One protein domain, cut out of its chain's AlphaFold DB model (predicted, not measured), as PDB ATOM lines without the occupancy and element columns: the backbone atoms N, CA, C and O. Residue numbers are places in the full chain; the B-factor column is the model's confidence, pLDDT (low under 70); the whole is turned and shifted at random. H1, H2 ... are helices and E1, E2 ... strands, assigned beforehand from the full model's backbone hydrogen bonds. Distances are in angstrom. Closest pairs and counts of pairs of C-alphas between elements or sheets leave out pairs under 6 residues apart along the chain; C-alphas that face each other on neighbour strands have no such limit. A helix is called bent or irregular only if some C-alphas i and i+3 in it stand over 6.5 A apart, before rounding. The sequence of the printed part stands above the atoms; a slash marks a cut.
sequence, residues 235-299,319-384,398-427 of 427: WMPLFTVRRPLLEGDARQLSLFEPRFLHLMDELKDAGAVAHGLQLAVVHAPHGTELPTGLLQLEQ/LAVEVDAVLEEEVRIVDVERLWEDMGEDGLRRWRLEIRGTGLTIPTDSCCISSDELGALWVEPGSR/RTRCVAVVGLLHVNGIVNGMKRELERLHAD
ATOM      1  N   TRP A 235       7.395  40.864   3.718       89.25
ATOM      2  CA  TRP A 235       6.845  39.683   4.365       89.25
ATOM      3  C   TRP A 235       6.449  38.665   3.309       89.25
ATOM      4  O   TRP A 235       5.691  38.969   2.388       89.25
ATOM      5  N   MET A 236       6.931  37.446   3.486       92.62
ATOM      6  CA  MET A 236       6.641  36.324   2.613       92.62
ATOM      7  C   MET A 236       5.869  35.253   3.388       92.62
ATOM      8  O   MET A 236       6.176  35.021   4.561       92.62
ATOM      9  N   PRO A 237       4.870  34.591   2.784       94.19
ATOM     10  CA  PRO A 237       4.173  33.511   3.463       94.19
ATOM     11  C   PRO A 237       5.128  32.353   3.768       94.19
ATOM     12  O   PRO A 237       5.910  31.946   2.909       94.19
ATOM     13  N   LEU A 238       5.051  31.828   4.989       93.25
ATOM     14  CA  LEU A 238       5.879  30.738   5.491       93.25
ATOM     15  C   LEU A 238       5.039  29.464   5.640       93.25
ATOM     16  O   LEU A 238       4.020  29.449   6.329       93.25
ATOM     17  N   PHE A 239       5.502  28.373   5.038       93.00
ATOM     18  CA  PHE A 239       4.891  27.052   5.138       93.00
ATOM     19  C   PHE A 239       5.812  26.076   5.859       93.00
ATOM     20  O   PHE A 239       7.014  26.027   5.614       93.00
ATOM     21  N   THR A 240       5.235  25.238   6.713       90.25
ATOM     22  CA  THR A 240       5.942  24.105   7.313       90.25
ATOM     23  C   THR A 240       5.752  22.865   6.446       90.25
ATOM     24  O   THR A 240       4.613  22.489   6.155       90.25
ATOM     25  N   VAL A 241       6.837  22.190   6.069       89.44
ATOM     26  CA  VAL A 241       6.789  20.927   5.313       89.44
ATOM     27  C   VAL A 241       7.384  19.779   6.115       89.44
ATOM     28  O   VAL A 241       8.329  19.955   6.875       89.44
ATOM     29  N   ARG A 242       6.844  18.572   5.921       86.75
ATOM     30  CA  ARG A 242       7.274  17.356   6.637       86.75
ATOM     31  C   ARG A 242       8.571  16.744   6.104       86.75
ATOM     32  O   ARG A 242       9.200  15.945   6.783       86.75
ATOM     33  N   ARG A 243       8.908  17.018   4.848       89.25
ATOM     34  CA  ARG A 243      10.116  16.509   4.195       89.25
ATOM     35  C   ARG A 243      10.908  17.713   3.703       89.25
ATOM     36  O   ARG A 243      10.268  18.611   3.148       89.25
ATOM     37  N   PRO A 244      12.239  17.715   3.848       91.75
ATOM     38  CA  PRO A 244      13.049  18.838   3.411       91.75
ATOM     39  C   PRO A 244      12.911  18.992   1.897       91.75
ATOM     40  O   PRO A 244      12.837  18.007   1.156       91.75
ATOM     41  N   LEU A 245      12.806  20.234   1.442       92.94
ATOM     42  CA  LEU A 245      12.824  20.573   0.026       92.94
ATOM     43  C   LEU A 245      14.244  21.031  -0.301       92.94
ATOM     44  O   LEU A 245      14.703  22.008   0.287       92.94
ATOM     45  N   LEU A 246      14.947  20.306  -1.170       95.56
ATOM     46  CA  LEU A 246      16.300  20.671  -1.587       95.56
ATOM     47  C   LEU A 246      16.252  21.644  -2.771       95.56
ATOM     48  O   LEU A 246      15.191  21.919  -3.336       95.56
ATOM     49  N   GLU A 247      17.403  22.198  -3.136       96.81
ATOM     50  CA  GLU A 247      17.525  23.020  -4.339       96.81
ATOM     51  C   GLU A 247      17.178  22.206  -5.594       96.81
ATOM     52  O   GLU A 247      17.637  21.081  -5.773       96.81
ATOM     53  N   GLY A 248      16.345  22.779  -6.464       96.56
ATOM     54  CA  GLY A 248      15.894  22.152  -7.704       96.56
ATOM     55  C   GLY A 248      14.760  21.139  -7.536       96.56
ATOM     56  O   GLY A 248      14.088  20.845  -8.530       96.56
ATOM     57  N   ASP A 249      14.495  20.658  -6.315       97.06
ATOM     58  CA  ASP A 249      13.378  19.756  -6.036       97.06
ATOM     59  C   ASP A 249      12.047  20.457  -6.314       97.06
ATOM     60  O   ASP A 249      11.798  21.559  -5.820       97.06
ATOM     61  N   ALA A 250      11.163  19.780  -7.044       95.88
ATOM     62  CA  ALA A 250       9.785  20.210  -7.246       95.88
ATOM     63  C   ALA A 250       8.837  19.423  -6.334       95.88
ATOM     64  O   ALA A 250       8.968  18.204  -6.167       95.88
ATOM     65  N   ARG A 251       7.857  20.105  -5.738       96.25
ATOM     66  CA  ARG A 251       6.813  19.478  -4.920       96.25
ATOM     67  C   ARG A 251       5.458  20.100  -5.168       96.25
ATOM     68  O   ARG A 251       5.326  21.307  -5.333       96.25
ATOM     69  N   GLN A 252       4.437  19.255  -5.080       96.12
ATOM     70  CA  GLN A 252       3.057  19.700  -5.085       96.12
ATOM     71  C   GLN A 252       2.537  19.844  -3.651       96.12
ATOM     72  O   GLN A 252       2.586  18.891  -2.870       96.12
ATOM     73  N   LEU A 253       2.021  21.022  -3.310       94.25
ATOM     74  CA  LEU A 253       1.309  21.283  -2.062       94.25
ATOM     75  C   LEU A 253      -0.194  21.348  -2.331       94.25
ATOM     76  O   LEU A 253      -0.635  21.936  -3.318       94.25
ATOM     77  N   SER A 254      -0.983  20.752  -1.437       95.25
ATOM     78  CA  SER A 254      -2.442  20.871  -1.434       95.25
ATOM     79  C   SER A 254      -2.863  21.610  -0.172       95.25
ATOM     80  O   SER A 254      -2.738  21.089   0.936       95.25
ATOM     81  N   LEU A 255      -3.320  22.845  -0.346       94.44
ATOM     82  CA  LEU A 255      -3.758  23.725   0.725       94.44
ATOM     83  C   LEU A 255      -5.280  23.671   0.821       94.44
ATOM     84  O   LEU A 255      -5.987  24.039  -0.114       94.44
ATOM     85  N   PHE A 256      -5.780  23.209   1.961       93.00
ATOM     86  CA  PHE A 256      -7.216  23.074   2.225       93.00
ATOM     87  C   PHE A 256      -7.639  23.728   3.545       93.00
ATOM     88  O   PHE A 256      -8.829  23.882   3.808       93.00
ATOM     89  N   GLU A 257      -6.688  24.110   4.402       87.06
ATOM     90  CA  GLU A 257      -7.027  24.765   5.664       87.06
ATOM     91  C   GLU A 257      -7.533  26.195   5.410       87.06
ATOM     92  O   GLU A 257      -6.936  26.902   4.592       87.06
ATOM     93  N   PRO A 258      -8.560  26.672   6.143       87.75
ATOM     94  CA  PRO A 258      -9.151  27.994   5.919       87.75
ATOM     95  C   PRO A 258      -8.137  29.145   5.889       87.75
ATOM     96  O   PRO A 258      -8.239  30.027   5.041       87.75
ATOM     97  N   ARG A 259      -7.116  29.101   6.758       87.25
ATOM     98  CA  ARG A 259      -6.035  30.100   6.796       87.25
ATOM     99  C   ARG A 259      -5.240  30.176   5.495       87.25
ATOM    100  O   ARG A 259      -4.881  31.259   5.053       87.25
ATOM    101  N   PHE A 260      -4.998  29.031   4.861       92.25
ATOM    102  CA  PHE A 260      -4.246  28.958   3.615       92.25
ATOM    103  C   PHE A 260      -5.125  29.278   2.412       92.25
ATOM    104  O   PHE A 260      -4.641  29.892   1.466       92.25
ATOM    105  N   LEU A 261      -6.409  28.909   2.454       93.12
ATOM    106  CA  LEU A 261      -7.363  29.300   1.420       93.12
ATOM    107  C   LEU A 261      -7.488  30.824   1.353       93.12
ATOM    108  O   LEU A 261      -7.310  31.397   0.284       93.12
ATOM    109  N   HIS A 262      -7.681  31.469   2.505       91.81
ATOM    110  CA  HIS A 262      -7.757  32.924   2.600       91.81
ATOM    111  C   HIS A 262      -6.468  33.605   2.129       91.81
ATOM    112  O   HIS A 262      -6.517  34.543   1.343       91.81
ATOM    113  N   LEU A 263      -5.310  33.113   2.581       92.06
ATOM    114  CA  LEU A 263      -4.003  33.607   2.148       92.06
ATOM    115  C   LEU A 263      -3.867  33.558   0.616       92.06
ATOM    116  O   LEU A 263      -3.482  34.546   0.002       92.06
ATOM    117  N   MET A 264      -4.176  32.418  -0.008       94.06
ATOM    118  CA  MET A 264      -4.050  32.259  -1.460       94.06
ATOM    119  C   MET A 264      -5.052  33.116  -2.234       94.06
ATOM    120  O   MET A 264      -4.689  33.660  -3.275       94.06
ATOM    121  N   ASP A 265      -6.276  33.272  -1.725       94.12
ATOM    122  CA  ASP A 265      -7.276  34.162  -2.316       94.12
ATOM    123  C   ASP A 265      -6.767  35.612  -2.324       94.12
ATOM    124  O   ASP A 265      -6.800  36.269  -3.359       94.12
ATOM    125  N   GLU A 266      -6.161  36.074  -1.226       91.31
ATOM    126  CA  GLU A 266      -5.555  37.408  -1.161       91.31
ATOM    127  C   GLU A 266      -4.365  37.577  -2.115       91.31
ATOM    128  O   GLU A 266      -4.228  38.621  -2.754       91.31
ATOM    129  N   LEU A 267      -3.500  36.564  -2.233       89.56
ATOM    130  CA  LEU A 267      -2.370  36.597  -3.170       89.56
ATOM    131  C   LEU A 267      -2.836  36.618  -4.630       89.56
ATOM    132  O   LEU A 267      -2.234  37.303  -5.462       89.56
ATOM    133  N   LYS A 268      -3.910  35.884  -4.937       90.50
ATOM    134  CA  LYS A 268      -4.550  35.873  -6.253       90.50
ATOM    135  C   LYS A 268      -5.162  37.231  -6.573       90.50
ATOM    136  O   LYS A 268      -4.861  37.782  -7.629       90.50
ATOM    137  N   ASP A 269      -5.958  37.781  -5.661       90.38
ATOM    138  CA  ASP A 269      -6.635  39.070  -5.833       90.38
ATOM    139  C   ASP A 269      -5.637  40.229  -5.958       90.38
ATOM    140  O   ASP A 269      -5.888  41.212  -6.655       90.38
ATOM    141  N   ALA A 270      -4.465  40.096  -5.335       85.94
ATOM    142  CA  ALA A 270      -3.374  41.050  -5.463       85.94
ATOM    143  C   ALA A 270      -2.554  40.919  -6.754       85.94
ATOM    144  O   ALA A 270      -1.670  41.740  -6.980       85.94
ATOM    145  N   GLY A 271      -2.801  39.897  -7.579       85.31
ATOM    146  CA  GLY A 271      -2.045  39.652  -8.808       85.31
ATOM    147  C   GLY A 271      -0.633  39.096  -8.590       85.31
ATOM    148  O   GLY A 271       0.136  39.006  -9.547       85.31
ATOM    149  N   ALA A 272      -0.281  38.667  -7.371       80.44
ATOM    150  CA  ALA A 272       1.066  38.182  -7.045       80.44
ATOM    151  C   ALA A 272       1.453  36.916  -7.838       80.44
ATOM    152  O   ALA A 272       2.625  36.663  -8.105       80.44
ATOM    153  N   VAL A 273       0.452  36.151  -8.275       75.62
ATOM    154  CA  VAL A 273       0.606  34.908  -9.046       75.62
ATOM    155  C   VAL A 273       1.246  35.149 -10.417       75.62
ATOM    156  O   VAL A 273       1.939  34.279 -10.932       75.62
ATOM    157  N   ALA A 274       1.055  36.333 -11.007       70.75
ATOM    158  CA  ALA A 274       1.566  36.640 -12.340       70.75
ATOM    159  C   ALA A 274       3.087  36.895 -12.378       70.75
ATOM    160  O   ALA A 274       3.675  36.885 -13.457       70.75
ATOM    161  N   HIS A 275       3.727  37.129 -11.228       67.56
ATOM    162  CA  HIS A 275       5.065  37.728 -11.157       67.56
ATOM    163  C   HIS A 275       6.140  36.834 -10.528       67.56
ATOM    164  O   HIS A 275       7.125  37.347 -10.008       67.56
ATOM    165  N   GLY A 276       5.983  35.508 -10.595       84.69
ATOM    166  CA  GLY A 276       6.927  34.588  -9.952       84.69
ATOM    167  C   GLY A 276       6.809  34.687  -8.434       84.69
ATOM    168  O   GLY A 276       7.697  35.192  -7.755       84.69
ATOM    169  N   LEU A 277       5.658  34.257  -7.914       91.56
ATOM    170  CA  LEU A 277       5.376  34.260  -6.483       91.56
ATOM    171  C   LEU A 277       6.437  33.435  -5.744       91.56
ATOM    172  O   LEU A 277       6.604  32.247  -6.014       91.56
ATOM    173  N   GLN A 278       7.112  34.066  -4.787       94.06
ATOM    174  CA  GLN A 278       8.038  33.393  -3.883       94.06
ATOM    175  C   GLN A 278       7.359  33.123  -2.546       94.06
ATOM    176  O   GLN A 278       6.589  33.950  -2.049       94.06
ATOM    177  N   LEU A 279       7.651  31.962  -1.970       95.00
ATOM    178  CA  LEU A 279       7.198  31.555  -0.643       95.00
ATOM    179  C   LEU A 279       8.401  31.109   0.194       95.00
ATOM    180  O   LEU A 279       9.445  30.734  -0.337       95.00
ATOM    181  N   ALA A 280       8.252  31.112   1.515       95.50
ATOM    182  CA  ALA A 280       9.200  30.471   2.412       95.50
ATOM    183  C   ALA A 280       8.685  29.099   2.828       95.50
ATOM    184  O   ALA A 280       7.505  28.916   3.130       95.50
ATOM    185  N   VAL A 281       9.597  28.141   2.905       94.06
ATOM    186  CA  VAL A 281       9.331  26.791   3.373       94.06
ATOM    187  C   VAL A 281      10.362  26.429   4.429       94.06
ATOM    188  O   VAL A 281      11.562  26.480   4.181       94.06
ATOM    189  N   VAL A 282       9.893  26.028   5.606       92.88
ATOM    190  CA  VAL A 282      10.736  25.485   6.671       92.88
ATOM    191  C   VAL A 282      10.433  24.005   6.847       92.88
ATOM    192  O   VAL A 282       9.270  23.587   6.892       92.88
ATOM    193  N   HIS A 283      11.480  23.193   6.920       90.25
ATOM    194  CA  HIS A 283      11.321  21.791   7.258       90.25
ATOM    195  C   HIS A 283      11.015  21.668   8.753       90.25
ATOM    196  O   HIS A 283      11.751  22.158   9.608       90.25
ATOM    197  N   ALA A 284       9.897  21.016   9.050       85.12
ATOM    198  CA  ALA A 284       9.459  20.696  10.395       85.12
ATOM    199  C   ALA A 284       9.217  19.178  10.454       85.12
ATOM    200  O   ALA A 284       8.090  18.729  10.195       85.12
ATOM    201  N   PRO A 285      10.262  18.366  10.723       69.06
ATOM    202  CA  PRO A 285      10.171  16.912  10.839       69.06
ATOM    203  C   PRO A 285       9.418  16.527  12.117       69.06
ATOM    204  O   PRO A 285       9.996  16.011  13.061       69.06
ATOM    205  N   HIS A 286       8.108  16.765  12.129       63.34
ATOM    206  CA  HIS A 286       7.204  16.558  13.257       63.34
ATOM    207  C   HIS A 286       7.484  17.432  14.480       63.34
ATOM    208  O   HIS A 286       8.593  17.513  14.997       63.34
ATOM    209  N   GLY A 287       6.416  18.036  14.996       54.38
ATOM    210  CA  GLY A 287       6.415  18.452  16.383       54.38
ATOM    211  C   GLY A 287       5.882  17.351  17.282       54.38
ATOM    212  O   GLY A 287       4.914  16.678  16.924       54.38
ATOM    213  N   THR A 288       6.500  17.145  18.441       47.34
ATOM    214  CA  THR A 288       5.834  16.408  19.517       47.34
ATOM    215  C   THR A 288       4.654  17.243  19.990       47.34
ATOM    216  O   THR A 288       4.834  18.313  20.562       47.34
ATOM    217  N   GLU A 289       3.441  16.771  19.720       46.62
ATOM    218  CA  GLU A 289       2.219  17.348  20.274       46.62
ATOM    219  C   GLU A 289       2.201  17.100  21.790       46.62
ATOM    220  O   GLU A 289       2.043  15.968  22.248       46.62
ATOM    221  N   LEU A 290       2.403  18.150  22.581       46.69
ATOM    222  CA  LEU A 290       2.315  18.125  24.037       46.69
ATOM    223  C   LEU A 290       1.034  18.844  24.461       46.69
ATOM    224  O   LEU A 290       0.849  20.001  24.107       46.69
ATOM    225  N   PRO A 291       0.130  18.236  25.238       42.84
ATOM    226  CA  PRO A 291      -1.036  18.953  25.736       42.84
ATOM    227  C   PRO A 291      -0.600  20.181  26.554       42.84
ATOM    228  O   PRO A 291       0.089  20.053  27.570       42.84
ATOM    229  N   THR A 292      -0.980  21.380  26.113       46.41
ATOM    230  CA  THR A 292      -0.739  22.624  26.837       46.41
ATOM    231  C   THR A 292      -1.485  22.573  28.161       46.41
ATOM    232  O   THR A 292      -2.657  22.201  28.235       46.41
ATOM    233  N   GLY A 293      -0.800  22.970  29.226       47.56
ATOM    234  CA  GLY A 293      -1.385  23.017  30.556       47.56
ATOM    235  C   GLY A 293      -1.265  21.724  31.354       47.56
ATOM    236  O   GLY A 293      -1.621  21.765  32.516       47.56
ATOM    237  N   LEU A 294      -0.712  20.613  30.845       49.22
ATOM    238  CA  LEU A 294      -0.429  19.453  31.712       49.22
ATOM    239  C   LEU A 294       0.614  19.791  32.787       49.22
ATOM    240  O   LEU A 294       0.368  19.565  33.965       49.22
ATOM    241  N   LEU A 295       1.724  20.415  32.386       50.25
ATOM    242  CA  LEU A 295       2.798  20.813  33.304       50.25
ATOM    243  C   LEU A 295       2.403  22.004  34.189       50.25
ATOM    244  O   LEU A 295       2.777  22.063  35.357       50.25
ATOM    245  N   GLN A 296       1.619  22.940  33.645       56.44
ATOM    246  CA  GLN A 296       1.169  24.114  34.391       56.44
ATOM    247  C   GLN A 296       0.027  23.768  35.357       56.44
ATOM    248  O   GLN A 296       0.071  24.222  36.492       56.44
ATOM    249  N   LEU A 297      -0.917  22.887  34.984       56.09
ATOM    250  CA  LEU A 297      -1.853  22.304  35.952       56.09
ATOM    251  C   LEU A 297      -1.125  21.449  36.985       56.09
ATOM    252  O   LEU A 297      -1.563  21.455  38.122       56.09
ATOM    253  N   GLU A 298      -0.064  20.712  36.648       57.69
ATOM    254  CA  GLU A 298       0.696  19.952  37.653       57.69
ATOM    255  C   GLU A 298       1.365  20.873  38.678       57.69
ATOM    256  O   GLU A 298       1.263  20.612  39.875       57.69
ATOM    257  N   GLN A 299       1.980  21.975  38.239       63.22
ATOM    258  CA  GLN A 299       2.573  22.964  39.145       63.22
ATOM    259  C   GLN A 299       1.522  23.756  39.932       63.22
ATOM    260  O   GLN A 299       1.673  23.932  41.139       63.22
ATOM    261  N   LEU A 319      -8.587  21.953  26.927       42.47
ATOM    262  CA  LEU A 319      -7.321  21.313  26.542       42.47
ATOM    263  C   LEU A 319      -6.732  22.019  25.309       42.47
ATOM    264  O   LEU A 319      -7.170  21.781  24.190       42.47
ATOM    265  N   ALA A 320      -5.735  22.875  25.492       42.09
ATOM    266  CA  ALA A 320      -4.887  23.325  24.394       42.09
ATOM    267  C   ALA A 320      -3.776  22.287  24.170       42.09
ATOM    268  O   ALA A 320      -3.463  21.521  25.080       42.09
ATOM    269  N   VAL A 321      -3.203  22.217  22.968       44.59
ATOM    270  CA  VAL A 321      -2.032  21.378  22.671       44.59
ATOM    271  C   VAL A 321      -0.947  22.246  22.063       44.59
ATOM    272  O   VAL A 321      -1.155  22.956  21.084       44.59
ATOM    273  N   GLU A 322       0.207  22.210  22.710       51.78
ATOM    274  CA  GLU A 322       1.433  22.869  22.330       51.78
ATOM    275  C   GLU A 322       2.205  21.882  21.465       51.78
ATOM    276  O   GLU A 322       2.650  20.833  21.921       51.78
ATOM    277  N   VAL A 323       2.320  22.182  20.181       51.34
ATOM    278  CA  VAL A 323       3.127  21.368  19.283       51.34
ATOM    279  C   VAL A 323       4.561  21.867  19.387       51.34
ATOM    280  O   VAL A 323       4.869  22.940  18.877       51.34
ATOM    281  N   ASP A 324       5.435  21.102  20.044       51.56
ATOM    282  CA  ASP A 324       6.876  21.364  20.045       51.56
ATOM    283  C   ASP A 324       7.429  20.973  18.675       51.56
ATOM    284  O   ASP A 324       7.908  19.858  18.486       51.56
ATOM    285  N   ALA A 325       7.310  21.868  17.694       59.06
ATOM    286  CA  ALA A 325       7.903  21.686  16.377       59.06
ATOM    287  C   ALA A 325       9.406  21.976  16.433       59.06
ATOM    288  O   ALA A 325       9.818  23.094  16.739       59.06
ATOM    289  N   VAL A 326      10.228  20.975  16.107       65.38
ATOM    290  CA  VAL A 326      11.640  21.214  15.799       65.38
ATOM    291  C   VAL A 326      11.682  21.798  14.395       65.38
ATOM    292  O   VAL A 326      11.406  21.097  13.424       65.38
ATOM    293  N   LEU A 327      11.952  23.095  14.296       71.19
ATOM    294  CA  LEU A 327      12.241  23.734  13.018       71.19
ATOM    295  C   LEU A 327      13.705  23.491  12.660       71.19
ATOM    296  O   LEU A 327      14.568  23.540  13.539       71.19
ATOM    297  N   GLU A 328      13.983  23.246  11.382       78.62
ATOM    298  CA  GLU A 328      15.356  23.332  10.892       78.62
ATOM    299  C   GLU A 328      15.925  24.747  11.067       78.62
ATOM    300  O   GLU A 328      15.207  25.751  11.142       78.62
ATOM    301  N   GLU A 329      17.253  24.809  11.130       84.75
ATOM    302  CA  GLU A 329      18.012  26.050  11.292       84.75
ATOM    303  C   GLU A 329      17.869  26.985  10.086       84.75
ATOM    304  O   GLU A 329      18.191  28.164  10.193       84.75
ATOM    305  N   GLU A 330      17.338  26.493   8.963       89.94
ATOM    306  CA  GLU A 330      17.198  27.244   7.723       89.94
ATOM    307  C   GLU A 330      15.765  27.220   7.173       89.94
ATOM    308  O   GLU A 330      15.105  26.184   7.063       89.94
ATOM    309  N   VAL A 331      15.303  28.395   6.755       92.38
ATOM    310  CA  VAL A 331      14.099  28.611   5.955       92.38
ATOM    311  C   VAL A 331      14.515  28.696   4.491       92.38
ATOM    312  O   VAL A 331      15.285  29.574   4.111       92.38
ATOM    313  N   ARG A 332      13.995  27.819   3.634       94.81
ATOM    314  CA  ARG A 332      14.280  27.851   2.194       94.81
ATOM    315  C   ARG A 332      13.276  28.726   1.456       94.81
ATOM    316  O   ARG A 332      12.074  28.640   1.705       94.81
ATOM    317  N   ILE A 333      13.759  29.522   0.508       95.69
ATOM    318  CA  ILE A 333      12.904  30.260  -0.425       95.69
ATOM    319  C   ILE A 333      12.548  29.347  -1.588       95.69
ATOM    320  O   ILE A 333      13.403  28.636  -2.126       95.69
ATOM    321  N   VAL A 334      11.278  29.335  -1.960       96.50
ATOM    322  CA  VAL A 334      10.751  28.495  -3.031       96.50
ATOM    323  C   VAL A 334      10.040  29.362  -4.050       96.50
ATOM    324  O   VAL A 334       9.327  30.297  -3.683       96.50
ATOM    325  N   ASP A 335      10.211  29.019  -5.320       95.69
ATOM    326  CA  ASP A 335       9.473  29.642  -6.409       95.69
ATOM    327  C   ASP A 335       8.195  28.839  -6.661       95.69
ATOM    328  O   ASP A 335       8.217  27.606  -6.717       95.69
ATOM    329  N   VAL A 336       7.062  29.525  -6.801       95.31
ATOM    330  CA  VAL A 336       5.790  28.908  -7.195       95.31
ATOM    331  C   VAL A 336       5.736  28.854  -8.717       95.31
ATOM    332  O   VAL A 336       5.539  29.871  -9.379       95.31
ATOM    333  N   GLU A 337       5.886  27.658  -9.279       94.56
ATOM    334  CA  GLU A 337       5.817  27.433 -10.725       94.56
ATOM    335  C   GLU A 337       4.381  27.478 -11.237       94.56
ATOM    336  O   GLU A 337       4.102  28.011 -12.313       94.56
ATOM    337  N   ARG A 338       3.456  26.890 -10.471       93.56
ATOM    338  CA  ARG A 338       2.034  26.841 -10.816       93.56
ATOM    339  C   ARG A 338       1.176  26.971  -9.574       93.56
ATOM    340  O   ARG A 338       1.453  26.357  -8.548       93.56
ATOM    341  N   LEU A 339       0.089  27.721  -9.706       94.25
ATOM    342  CA  LEU A 339      -0.950  27.873  -8.696       94.25
ATOM    343  C   LEU A 339      -2.306  27.723  -9.383       94.25
ATOM    344  O   LEU A 339      -2.594  28.435 -10.343       94.25
ATOM    345  N   TRP A 340      -3.140  26.812  -8.893       95.06
ATOM    346  CA  TRP A 340      -4.492  26.639  -9.409       95.06
ATOM    347  C   TRP A 340      -5.454  26.183  -8.324       95.06
ATOM    348  O   TRP A 340      -5.075  25.565  -7.328       95.06
ATOM    349  N   GLU A 341      -6.718  26.520  -8.528       96.06
ATOM    350  CA  GLU A 341      -7.806  26.072  -7.676       96.06
ATOM    351  C   GLU A 341      -8.280  24.697  -8.150       96.06
ATOM    352  O   GLU A 341      -8.346  24.436  -9.353       96.06
ATOM    353  N   ASP A 342      -8.581  23.813  -7.208       96.50
ATOM    354  CA  ASP A 342      -9.048  22.464  -7.485       96.50
ATOM    355  C   ASP A 342     -10.116  22.030  -6.475       96.50
ATOM    356  O   ASP A 342     -10.210  22.557  -5.363       96.50
ATOM    357  N   MET A 343     -10.907  21.034  -6.860       95.62
ATOM    358  CA  MET A 343     -11.855  20.365  -5.976       95.62
ATOM    359  C   MET A 343     -11.240  19.046  -5.516       95.62
ATOM    360  O   MET A 343     -10.879  18.194  -6.325       95.62
ATOM    361  N   GLY A 344     -11.091  18.875  -4.203       90.25
ATOM    362  CA  GLY A 344     -10.637  17.617  -3.623       90.25
ATOM    363  C   GLY A 344     -11.613  16.471  -3.901       90.25
ATOM    364  O   GLY A 344     -12.781  16.685  -4.217       90.25
ATOM    365  N   GLU A 345     -11.145  15.233  -3.731       86.31
ATOM    366  CA  GLU A 345     -11.987  14.024  -3.832       86.31
ATOM    367  C   GLU A 345     -13.144  14.020  -2.817       86.31
ATOM    368  O   GLU A 345     -14.164  13.370  -3.018       86.31
ATOM    369  N   ASP A 346     -12.989  14.780  -1.733       85.81
ATOM    370  CA  ASP A 346     -14.001  15.048  -0.713       85.81
ATOM    371  C   ASP A 346     -15.029  16.117  -1.128       85.81
ATOM    372  O   ASP A 346     -15.922  16.444  -0.347       85.81
ATOM    373  N   GLY A 347     -14.911  16.683  -2.331       92.88
ATOM    374  CA  GLY A 347     -15.743  17.785  -2.804       92.88
ATOM    375  C   GLY A 347     -15.445  19.117  -2.113       92.88
ATOM    376  O   GLY A 347     -16.236  20.051  -2.239       92.88
ATOM    377  N   LEU A 348     -14.333  19.226  -1.378       90.75
ATOM    378  CA  LEU A 348     -13.922  20.470  -0.733       90.75
ATOM    379  C   LEU A 348     -12.956  21.251  -1.623       90.75
ATOM    380  O   LEU A 348     -12.096  20.685  -2.295       90.75
ATOM    381  N   ARG A 349     -13.083  22.577  -1.591       95.12
ATOM    382  CA  ARG A 349     -12.209  23.508  -2.312       95.12
ATOM    383  C   ARG A 349     -10.773  23.435  -1.790       95.12
ATOM    384  O   ARG A 349     -10.558  23.443  -0.576       95.12
ATOM    385  N   ARG A 350      -9.790  23.416  -2.694       95.81
ATOM    386  CA  ARG A 350      -8.355  23.399  -2.372       95.81
ATOM    387  C   ARG A 350      -7.563  24.294  -3.319       95.81
ATOM    388  O   ARG A 350      -7.858  24.374  -4.505       95.81
ATOM    389  N   TRP A 351      -6.497  24.897  -2.808       95.62
ATOM    390  CA  TRP A 351      -5.449  25.484  -3.639       95.62
ATOM    391  C   TRP A 351      -4.341  24.457  -3.856       95.62
ATOM    392  O   TRP A 351      -3.849  23.852  -2.900       95.62
ATOM    393  N   ARG A 352      -3.939  24.241  -5.108       95.75
ATOM    394  CA  ARG A 352      -2.778  23.423  -5.456       95.75
ATOM    395  C   ARG A 352      -1.636  24.312  -5.918       95.75
ATOM    396  O   ARG A 352      -1.834  25.201  -6.743       95.75
ATOM    397  N   LEU A 353      -0.453  24.044  -5.377       95.19
ATOM    398  CA  LEU A 353       0.782  24.735  -5.723       95.19
ATOM    399  C   LEU A 353       1.800  23.721  -6.204       95.19
ATOM    400  O   LEU A 353       1.985  22.696  -5.557       95.19
ATOM    401  N   GLU A 354       2.482  24.030  -7.293       95.94
ATOM    402  CA  GLU A 354       3.734  23.394  -7.679       95.94
ATOM    403  C   GLU A 354       4.855  24.357  -7.298       95.94
ATOM    404  O   GLU A 354       4.927  25.467  -7.824       95.94
ATOM    405  N   ILE A 355       5.665  23.967  -6.315       96.12
ATOM    406  CA  ILE A 355       6.778  24.764  -5.797       96.12
ATOM    407  C   ILE A 355       8.104  24.111  -6.165       96.12
ATOM    408  O   ILE A 355       8.218  22.885  -6.118       96.12
ATOM    409  N   ARG A 356       9.117  24.925  -6.457       97.31
ATOM    410  CA  ARG A 356      10.497  24.480  -6.653       97.31
ATOM    411  C   ARG A 356      11.411  25.106  -5.607       97.31
ATOM    412  O   ARG A 356      11.370  26.314  -5.385       97.31
ATOM    413  N   GLY A 357      12.237  24.288  -4.961       96.25
ATOM    414  CA  GLY A 357      13.240  24.779  -4.021       96.25
ATOM    415  C   GLY A 357      14.315  25.590  -4.739       96.25
ATOM    416  O   GLY A 357      14.911  25.107  -5.701       96.25
ATOM    417  N   THR A 358      14.585  26.807  -4.272       96.25
ATOM    418  CA  THR A 358      15.715  27.609  -4.768       96.25
ATOM    419  C   THR A 358      16.982  27.308  -3.964       96.25
ATOM    420  O   THR A 358      16.913  26.692  -2.895       96.25
ATOM    421  N   GLY A 359      18.141  27.766  -4.443       95.00
ATOM    422  CA  GLY A 359      19.393  27.759  -3.676       95.00
ATOM    423  C   GLY A 359      19.424  28.783  -2.531       95.00
ATOM    424  O   GLY A 359      20.370  28.791  -1.748       95.00
ATOM    425  N   LEU A 360      18.403  29.642  -2.406       94.62
ATOM    426  CA  LEU A 360      18.336  30.666  -1.368       94.62
ATOM    427  C   LEU A 360      17.775  30.080  -0.070       94.62
ATOM    428  O   LEU A 360      16.641  29.590  -0.022       94.62
ATOM    429  N   THR A 361      18.556  30.186   0.998       94.38
ATOM    430  CA  THR A 361      18.132  29.876   2.364       94.38
ATOM    431  C   THR A 361      18.352  31.082   3.270       94.38
ATOM    432  O   THR A 361      19.206  31.933   3.018       94.38
ATOM    433  N   ILE A 362      17.524  31.192   4.303       91.19
ATOM    434  CA  ILE A 362      17.616  32.217   5.333       91.19
ATOM    435  C   ILE A 362      17.709  31.497   6.678       91.19
ATOM    436  O   ILE A 362      16.809  30.718   6.995       91.19
ATOM    437  N   PRO A 363      18.741  31.759   7.490       89.00
ATOM    438  CA  PRO A 363      18.816  31.222   8.841       89.00
ATOM    439  C   PRO A 363      17.575  31.609   9.659       89.00
ATOM    440  O   PRO A 363      17.179  32.780   9.691       89.00
ATOM    441  N   THR A 364      16.942  30.636  10.309       85.38
ATOM    442  CA  THR A 364      15.709  30.807  11.092       85.38
ATOM    443  C   THR A 364      15.899  31.824  12.228       85.38
ATOM    444  O   THR A 364      14.980  32.581  12.536       85.38
ATOM    445  N   ASP A 365      17.100  31.912  12.805       83.19
ATOM    446  CA  ASP A 365      17.482  32.876  13.849       83.19
ATOM    447  C   ASP A 365      17.618  34.328  13.343       83.19
ATOM    448  O   ASP A 365      17.517  35.285  14.117       83.19
ATOM    449  N   SER A 366      17.805  34.508  12.035       83.62
ATOM    450  CA  SER A 366      17.902  35.811  11.371       83.62
ATOM    451  C   SER A 366      16.557  36.339  10.855       83.62
ATOM    452  O   SER A 366      16.472  37.475  10.375       83.62
ATOM    453  N   CYS A 367      15.501  35.532  10.970       85.62
ATOM    454  CA  CYS A 367      14.164  35.824  10.472       85.62
ATOM    455  C   CYS A 367      13.248  36.401  11.558       85.62
ATOM    456  O   CYS A 367      13.237  35.938  12.698       85.62
ATOM    457  N   CYS A 368      12.370  37.338  11.185       86.38
ATOM    458  CA  CYS A 368      11.198  37.642  12.006       86.38
ATOM    459  C   CYS A 368      10.025  36.778  11.532       86.38
ATOM    460  O   CYS A 368       9.576  36.930  10.398       86.38
ATOM    461  N   ILE A 369       9.537  35.872  12.386       85.81
ATOM    462  CA  ILE A 369       8.358  35.041  12.106       85.81
ATOM    463  C   ILE A 369       7.157  35.615  12.863       85.81
ATOM    464  O   ILE A 369       7.224  35.855  14.070       85.81
ATOM    465  N   SER A 370       6.051  35.829  12.155       85.31
ATOM    466  CA  SER A 370       4.787  36.316  12.714       85.31
ATOM    467  C   SER A 370       3.637  35.457  12.205       85.31
ATOM    468  O   SER A 370       3.689  34.950  11.088       85.31
ATOM    469  N   SER A 371       2.573  35.317  12.995       84.31
ATOM    470  CA  SER A 371       1.302  34.767  12.517       84.31
ATOM    471  C   SER A 371       0.288  35.881  12.282       84.31
ATOM    472  O   SER A 371       0.317  36.901  12.979       84.31
ATOM    473  N   ASP A 372      -0.607  35.694  11.315       81.12
ATOM    474  CA  ASP A 372      -1.777  36.556  11.148       81.12
ATOM    475  C   ASP A 372      -2.956  36.119  12.040       81.12
ATOM    476  O   ASP A 372      -2.850  35.188  12.841       81.12
ATOM    477  N   GLU A 373      -4.088  36.814  11.910       82.00
ATOM    478  CA  GLU A 373      -5.310  36.568  12.690       82.00
ATOM    479  C   GLU A 373      -5.939  35.189  12.421       82.00
ATOM    480  O   GLU A 373      -6.671  34.674  13.266       82.00
ATOM    481  N   LEU A 374      -5.642  34.574  11.270       78.50
ATOM    482  CA  LEU A 374      -6.103  33.236  10.894       78.50
ATOM    483  C   LEU A 374      -5.051  32.155  11.194       78.50
ATOM    484  O   LEU A 374      -5.304  30.966  10.997       78.50
ATOM    485  N   GLY A 375      -3.876  32.546  11.688       80.75
ATOM    486  CA  GLY A 375      -2.775  31.650  12.012       80.75
ATOM    487  C   GLY A 375      -1.937  31.222  10.806       80.75
ATOM    488  O   GLY A 375      -1.233  30.213  10.907       80.75
ATOM    489  N   ALA A 376      -2.008  31.925   9.670       83.62
ATOM    490  CA  ALA A 376      -1.028  31.768   8.597       83.62
ATOM    491  C   ALA A 376       0.300  32.404   9.029       83.62
ATOM    492  O   ALA A 376       0.315  33.476   9.642       83.62
ATOM    493  N   LEU A 377       1.412  31.724   8.748       88.44
ATOM    494  CA  LEU A 377       2.740  32.186   9.133       88.44
ATOM    495  C   LEU A 377       3.336  33.065   8.037       88.44
ATOM    496  O   LEU A 377       3.147  32.826   6.845       88.44
ATOM    497  N   TRP A 378       4.096  34.057   8.468       90.56
ATOM    498  CA  TRP A 378       4.793  35.010   7.626       90.56
ATOM    499  C   TRP A 378       6.225  35.150   8.119       90.56
ATOM    500  O   TRP A 378       6.472  35.119   9.327       90.56
ATOM    501  N   VAL A 379       7.155  35.327   7.188       91.50
ATOM    502  CA  VAL A 379       8.567  35.558   7.474       91.50
ATOM    503  C   VAL A 379       9.041  36.855   6.828       91.50
ATOM    504  O   VAL A 379       8.718  37.132   5.675       91.50
ATOM    505  N   GLU A 380       9.801  37.653   7.570       91.69
ATOM    506  CA  GLU A 380      10.495  38.838   7.061       91.69
ATOM    507  C   GLU A 380      12.008  38.553   6.992       91.69
ATOM    508  O   GLU A 380      12.651  38.436   8.044       91.69
ATOM    509  N   PRO A 381      12.586  38.425   5.779       84.44
ATOM    510  CA  PRO A 381      14.021  38.229   5.582       84.44
ATOM    511  C   PRO A 381      14.835  39.382   6.171       84.44
ATOM    512  O   PRO A 381      14.526  40.548   5.932       84.44
ATOM    513  N   GLY A 382      15.906  39.075   6.903       75.00
ATOM    514  CA  GLY A 382      16.901  40.075   7.310       75.00
ATOM    515  C   GLY A 382      16.443  41.073   8.377       75.00
ATOM    516  O   GLY A 382      17.229  41.935   8.776       75.00
ATOM    517  N   SER A 383      15.223  40.951   8.907       62.41
ATOM    518  CA  SER A 383      14.800  41.694  10.094       62.41
ATOM    519  C   SER A 383      15.376  41.019  11.340       62.41
ATOM    520  O   SER A 383      14.642  40.446  12.149       62.41
ATOM    521  N   ARG A 384      16.705  41.089  11.507       56.47
ATOM    522  CA  ARG A 384      17.374  40.673  12.743       56.47
ATOM    523  C   ARG A 384      16.691  41.420  13.885       56.47
ATOM    524  O   ARG A 384      16.778  42.646  13.962       56.47
ATOM    525  N   ARG A 398      16.687  24.773  19.940       41.00
ATOM    526  CA  ARG A 398      15.277  24.407  19.785       41.00
ATOM    527  C   ARG A 398      14.443  25.679  19.844       41.00
ATOM    528  O   ARG A 398      14.130  26.179  20.923       41.00
ATOM    529  N   THR A 399      14.080  26.206  18.682       39.72
ATOM    530  CA  THR A 399      13.153  27.332  18.608       39.72
ATOM    531  C   THR A 399      11.749  26.800  18.865       39.72
ATOM    532  O   THR A 399      11.190  26.071  18.049       39.72
ATOM    533  N   ARG A 400      11.188  27.120  20.036       36.56
ATOM    534  CA  ARG A 400       9.844  26.686  20.427       36.56
ATOM    535  C   ARG A 400       8.803  27.526  19.692       36.56
ATOM    536  O   ARG A 400       8.482  28.638  20.109       36.56
ATOM    537  N   CYS A 401       8.293  27.012  18.578       34.59
ATOM    538  CA  CYS A 401       7.215  27.648  17.828       34.59
ATOM    539  C   CYS A 401       5.881  26.980  18.154       34.59
ATOM    540  O   CYS A 401       5.699  25.795  17.899       34.59
ATOM    541  N   VAL A 402       4.923  27.759  18.660       37.12
ATOM    542  CA  VAL A 402       3.542  27.294  18.838       37.12
ATOM    543  C   VAL A 402       2.853  27.324  17.474       37.12
ATOM    544  O   VAL A 402       2.327  28.350  17.044       37.12
ATOM    545  N   ALA A 403       2.894  26.199  16.762       36.00
ATOM    546  CA  ALA A 403       2.153  26.018  15.522       36.00
ATOM    547  C   ALA A 403       0.742  25.502  15.837       36.00
ATOM    548  O   ALA A 403       0.573  24.405  16.363       36.00
ATOM    549  N   VAL A 404      -0.288  26.275  15.486       38.69
ATOM    550  CA  VAL A 404      -1.670  25.778  15.486       38.69
ATOM    551  C   VAL A 404      -1.826  24.890  14.250       38.69
ATOM    552  O   VAL A 404      -1.818  25.387  13.122       38.69
ATOM    553  N   VAL A 405      -1.892  23.573  14.435       36.59
ATOM    554  CA  VAL A 405      -2.044  22.596  13.345       36.59
ATOM    555  C   VAL A 405      -3.530  22.228  13.196       36.59
ATOM    556  O   VAL A 405      -4.150  21.764  14.145       36.59
ATOM    557  N   GLY A 406      -4.095  22.472  12.007       36.47
ATOM    558  CA  GLY A 406      -5.304  21.852  11.441       36.47
ATOM    559  C   GLY A 406      -6.582  21.728  12.292       36.47
ATOM    560  O   GLY A 406      -6.851  20.677  12.868       36.47
ATOM    561  N   LEU A 407      -7.484  22.713  12.192       39.28
ATOM    562  CA  LEU A 407      -8.864  22.700  12.732       39.28
ATOM    563  C   LEU A 407      -9.767  21.546  12.225       39.28
ATOM    564  O   LEU A 407     -10.803  21.267  12.825       39.28
ATOM    565  N   LEU A 408      -9.425  20.868  11.122       35.28
ATOM    566  CA  LEU A 408     -10.316  19.879  10.496       35.28
ATOM    567  C   LEU A 408     -10.363  18.538  11.254       35.28
ATOM    568  O   LEU A 408     -11.432  17.948  11.397       35.28
ATOM    569  N   HIS A 409      -9.227  18.079  11.792       38.69
ATOM    570  CA  HIS A 409      -9.164  16.870  12.630       38.69
ATOM    571  C   HIS A 409      -9.845  17.073  13.992       38.69
ATOM    572  O   HIS A 409     -10.472  16.156  14.525       38.69
ATOM    573  N   VAL A 410      -9.808  18.302  14.506       39.06
ATOM    574  CA  VAL A 410     -10.440  18.709  15.768       39.06
ATOM    575  C   VAL A 410     -11.955  18.511  15.728       39.06
ATOM    576  O   VAL A 410     -12.541  17.954  16.655       39.06
ATOM    577  N   ASN A 411     -12.595  18.896  14.621       40.25
ATOM    578  CA  ASN A 411     -14.048  18.805  14.476       40.25
ATOM    579  C   ASN A 411     -14.562  17.355  14.514       40.25
ATOM    580  O   ASN A 411     -15.642  17.099  15.046       40.25
ATOM    581  N   GLY A 412     -13.797  16.392  13.988       41.28
ATOM    582  CA  GLY A 412     -14.157  14.970  14.034       41.28
ATOM    583  C   GLY A 412     -14.137  14.402  15.455       41.28
ATOM    584  O   GLY A 412     -15.089  13.744  15.877       41.28
ATOM    585  N   ILE A 413     -13.087  14.720  16.215       40.59
ATOM    586  CA  ILE A 413     -12.886  14.238  17.588       40.59
ATOM    587  C   ILE A 413     -13.891  14.882  18.551       40.59
ATOM    588  O   ILE A 413     -14.519  14.176  19.340       40.59
ATOM    589  N   VAL A 414     -14.124  16.195  18.444       42.75
ATOM    590  CA  VAL A 414     -15.113  16.914  19.270       42.75
ATOM    591  C   VAL A 414     -16.525  16.368  19.041       42.75
ATOM    592  O   VAL A 414     -17.263  16.133  19.998       42.75
ATOM    593  N   ASN A 415     -16.891  16.091  17.787       46.06
ATOM    594  CA  ASN A 415     -18.181  15.481  17.470       46.06
ATOM    595  C   ASN A 415     -18.308  14.044  18.001       46.06
ATOM    596  O   ASN A 415     -19.414  13.627  18.342       46.06
ATOM    597  N   GLY A 416     -17.206  13.291  18.073       42.72
ATOM    598  CA  GLY A 416     -17.167  11.969  18.702       42.72
ATOM    599  C   GLY A 416     -17.353  12.041  20.220       42.72
ATOM    600  O   GLY A 416     -18.220  11.364  20.766       42.72
ATOM    601  N   MET A 417     -16.612  12.925  20.893       42.06
ATOM    602  CA  MET A 417     -16.716  13.130  22.342       42.06
ATOM    603  C   MET A 417     -18.102  13.622  22.764       42.06
ATOM    604  O   MET A 417     -18.633  13.155  23.766       42.06
ATOM    605  N   LYS A 418     -18.713  14.531  21.993       44.75
ATOM    606  CA  LYS A 418     -20.061  15.043  22.271       44.75
ATOM    607  C   LYS A 418     -21.110  13.930  22.247       44.75
ATOM    608  O   LYS A 418     -21.916  13.851  23.167       44.75
ATOM    609  N   ARG A 419     -21.059  13.045  21.245       50.59
ATOM    610  CA  ARG A 419     -21.983  11.903  21.137       50.59
ATOM    611  C   ARG A 419     -21.844  10.931  22.304       50.59
ATOM    612  O   ARG A 419     -22.848  10.448  22.810       50.59
ATOM    613  N   GLU A 420     -20.618  10.662  22.747       45.81
ATOM    614  CA  GLU A 420     -20.393   9.752  23.875       45.81
ATOM    615  C   GLU A 420     -20.815  10.382  25.210       45.81
ATOM    616  O   GLU A 420     -21.380   9.708  26.067       45.81
ATOM    617  N   LEU A 421     -20.624  11.694  25.370       44.84
ATOM    618  CA  LEU A 421     -21.101  12.426  26.541       44.84
ATOM    619  C   LEU A 421     -22.636  12.488  26.589       44.84
ATOM    620  O   LEU A 421     -23.215  12.380  27.663       44.84
ATOM    621  N   GLU A 422     -23.301  12.652  25.443       59.78
ATOM    622  CA  GLU A 422     -24.766  12.571  25.331       59.78
ATOM    623  C   GLU A 422     -25.273  11.164  25.673       59.78
ATOM    624  O   GLU A 422     -26.284  11.031  26.358       59.78
ATOM    625  N   ARG A 423     -24.539  10.119  25.272       59.41
ATOM    626  CA  ARG A 423     -24.846   8.725  25.616       59.41
ATOM    627  C   ARG A 423     -24.729   8.456  27.119       59.41
ATOM    628  O   ARG A 423     -25.657   7.917  27.700       59.41
ATOM    629  N   LEU A 424     -23.642   8.902  27.753       53.03
ATOM    630  CA  LEU A 424     -23.401   8.732  29.194       53.03
ATOM    631  C   LEU A 424     -24.370   9.511  30.100       53.03
ATOM    632  O   LEU A 424     -24.423   9.224  31.287       53.03
ATOM    633  N   HIS A 425     -25.080  10.518  29.577       57.34
ATOM    634  CA  HIS A 425     -26.137  11.229  30.313       57.34
ATOM    635  C   HIS A 425     -27.545  10.690  30.022       57.34
ATOM    636  O   HIS A 425     -28.493  11.075  30.708       57.34
ATOM    637  N   ALA A 426     -27.699   9.890  28.964       68.38
ATOM    638  CA  ALA A 426     -28.958   9.241  28.616       68.38
ATOM    639  C   ALA A 426     -29.142   7.900  29.348       68.38
ATOM    640  O   ALA A 426     -30.286   7.498  29.572       68.38
ATOM    641  N   ASP A 427     -28.032   7.250  29.707       56.00
ATOM    642  CA  ASP A 427     -27.952   6.101  30.619       56.00
ATOM    643  C   ASP A 427     -27.870   6.568  32.086       56.00
ATOM    644  O   ASP A 427     -28.476   5.893  32.956       56.00
TER     645      ASP A 427
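AT A GLANCE: This is residues 235 to 299, 319 to 384 and 398 to 427 of the 427 residues of a protein of Polarella glacialis (UniProt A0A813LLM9). One strongly twisted sheet of seven strands folds back on itself into two leaves, E2 E7 E6 and E1 E9 E8, with E3 as the hinge, and curls round helix H1. A two-strand ribbon, E4 and E5, leads away from this sheet to H3, and residues 409 to 427, of which 409 to 426 belong to H4, stick out as an arm. You will find 161 printed residues with four named helices and nine named strands, in the order E1 E2 H1 H2 E3 E4 H3 E5 E6 E7 E8 E9 H4, a mixed class of helices and strands. The large sheet runs E2 E7 E6 E3 E1 E9 E8 and is mixed. The whole is only just loose, close to compact, with a radius of gyration of the C-alphas of 18.3 A and spans of 61 by 42 by 26 A.

HOW THE PARTS SIT: Start at E3, residues 278 to 283, the hinge of the folded sheet, one sheet bent back into two leaves that face each other. Its parallel neighbour is E1, residues 236 to 241, with N 239 and O 280 2.8 A apart. Next comes E9, residues 377 to 380, antiparallel to E1, with N 238 and O 377 at 2.8 A. E8, residues 368 to 371, is an edge strand and makes a hairpin with E9, N 370 and O 378 being 2.9 A apart. On the other side of E3 find E6, residues 330 to 343, antiparallel, with N 332 and O 281 at 2.8 A. E7, residues 349 to 363, makes a hairpin with E6, N 335 and O 356 being 2.9 A apart. The other edge strand, E2, residues 250 to 255, is antiparallel to E7, with N 253 and O 353 at 2.8 A. H1, residues 258 to 269, is on the sheet; its closest C-alphas to E7 are Leu 261 and Trp 351, 6.6 A. H2, residues 272 to 275, is on the same face. Away from the sheet, E4, residues 287 to 292, is antiparallel to E5, residues 320 to 325, with N 290 and O 322 at 2.8 A. H3, residues 294 to 299, and H4, residues 407 to 426, are not on the large sheet. Every O i to N i+4 pair is within hydrogen-bond range in H1 and H3, and 15 of 16 in H4; H2 is too short for one.

IN THESE COORDINATES: Find C-alpha 236 at (6.641, 36.324, 2.613), where E1 begins. E6 spans 32.8 A and bends by 75 degrees at residue 337; E7 spans 33.9 A and bends by 95 degrees at residue 359. H1 spans 16.3 A. H4 runs 28.9 A, from C-alpha 407 at (-8.864, 22.700, 12.732) to C-alpha 426 at (-28.958, 9.241, 28.616).

THE WHOLE: The C-alphas farthest apart are those of Gly 359 and Asp 427, 62.3 A. Residues 300 to 318 and 385 to 397 are not printed; the gaps between C-alphas are 16.1 A and 17.8 A. Of the links printed whole, none is long. Look for pLDDT under 70 at residue 275 and residues 285 to 299, 319 to 326, 383 to 384 and 398 to 427.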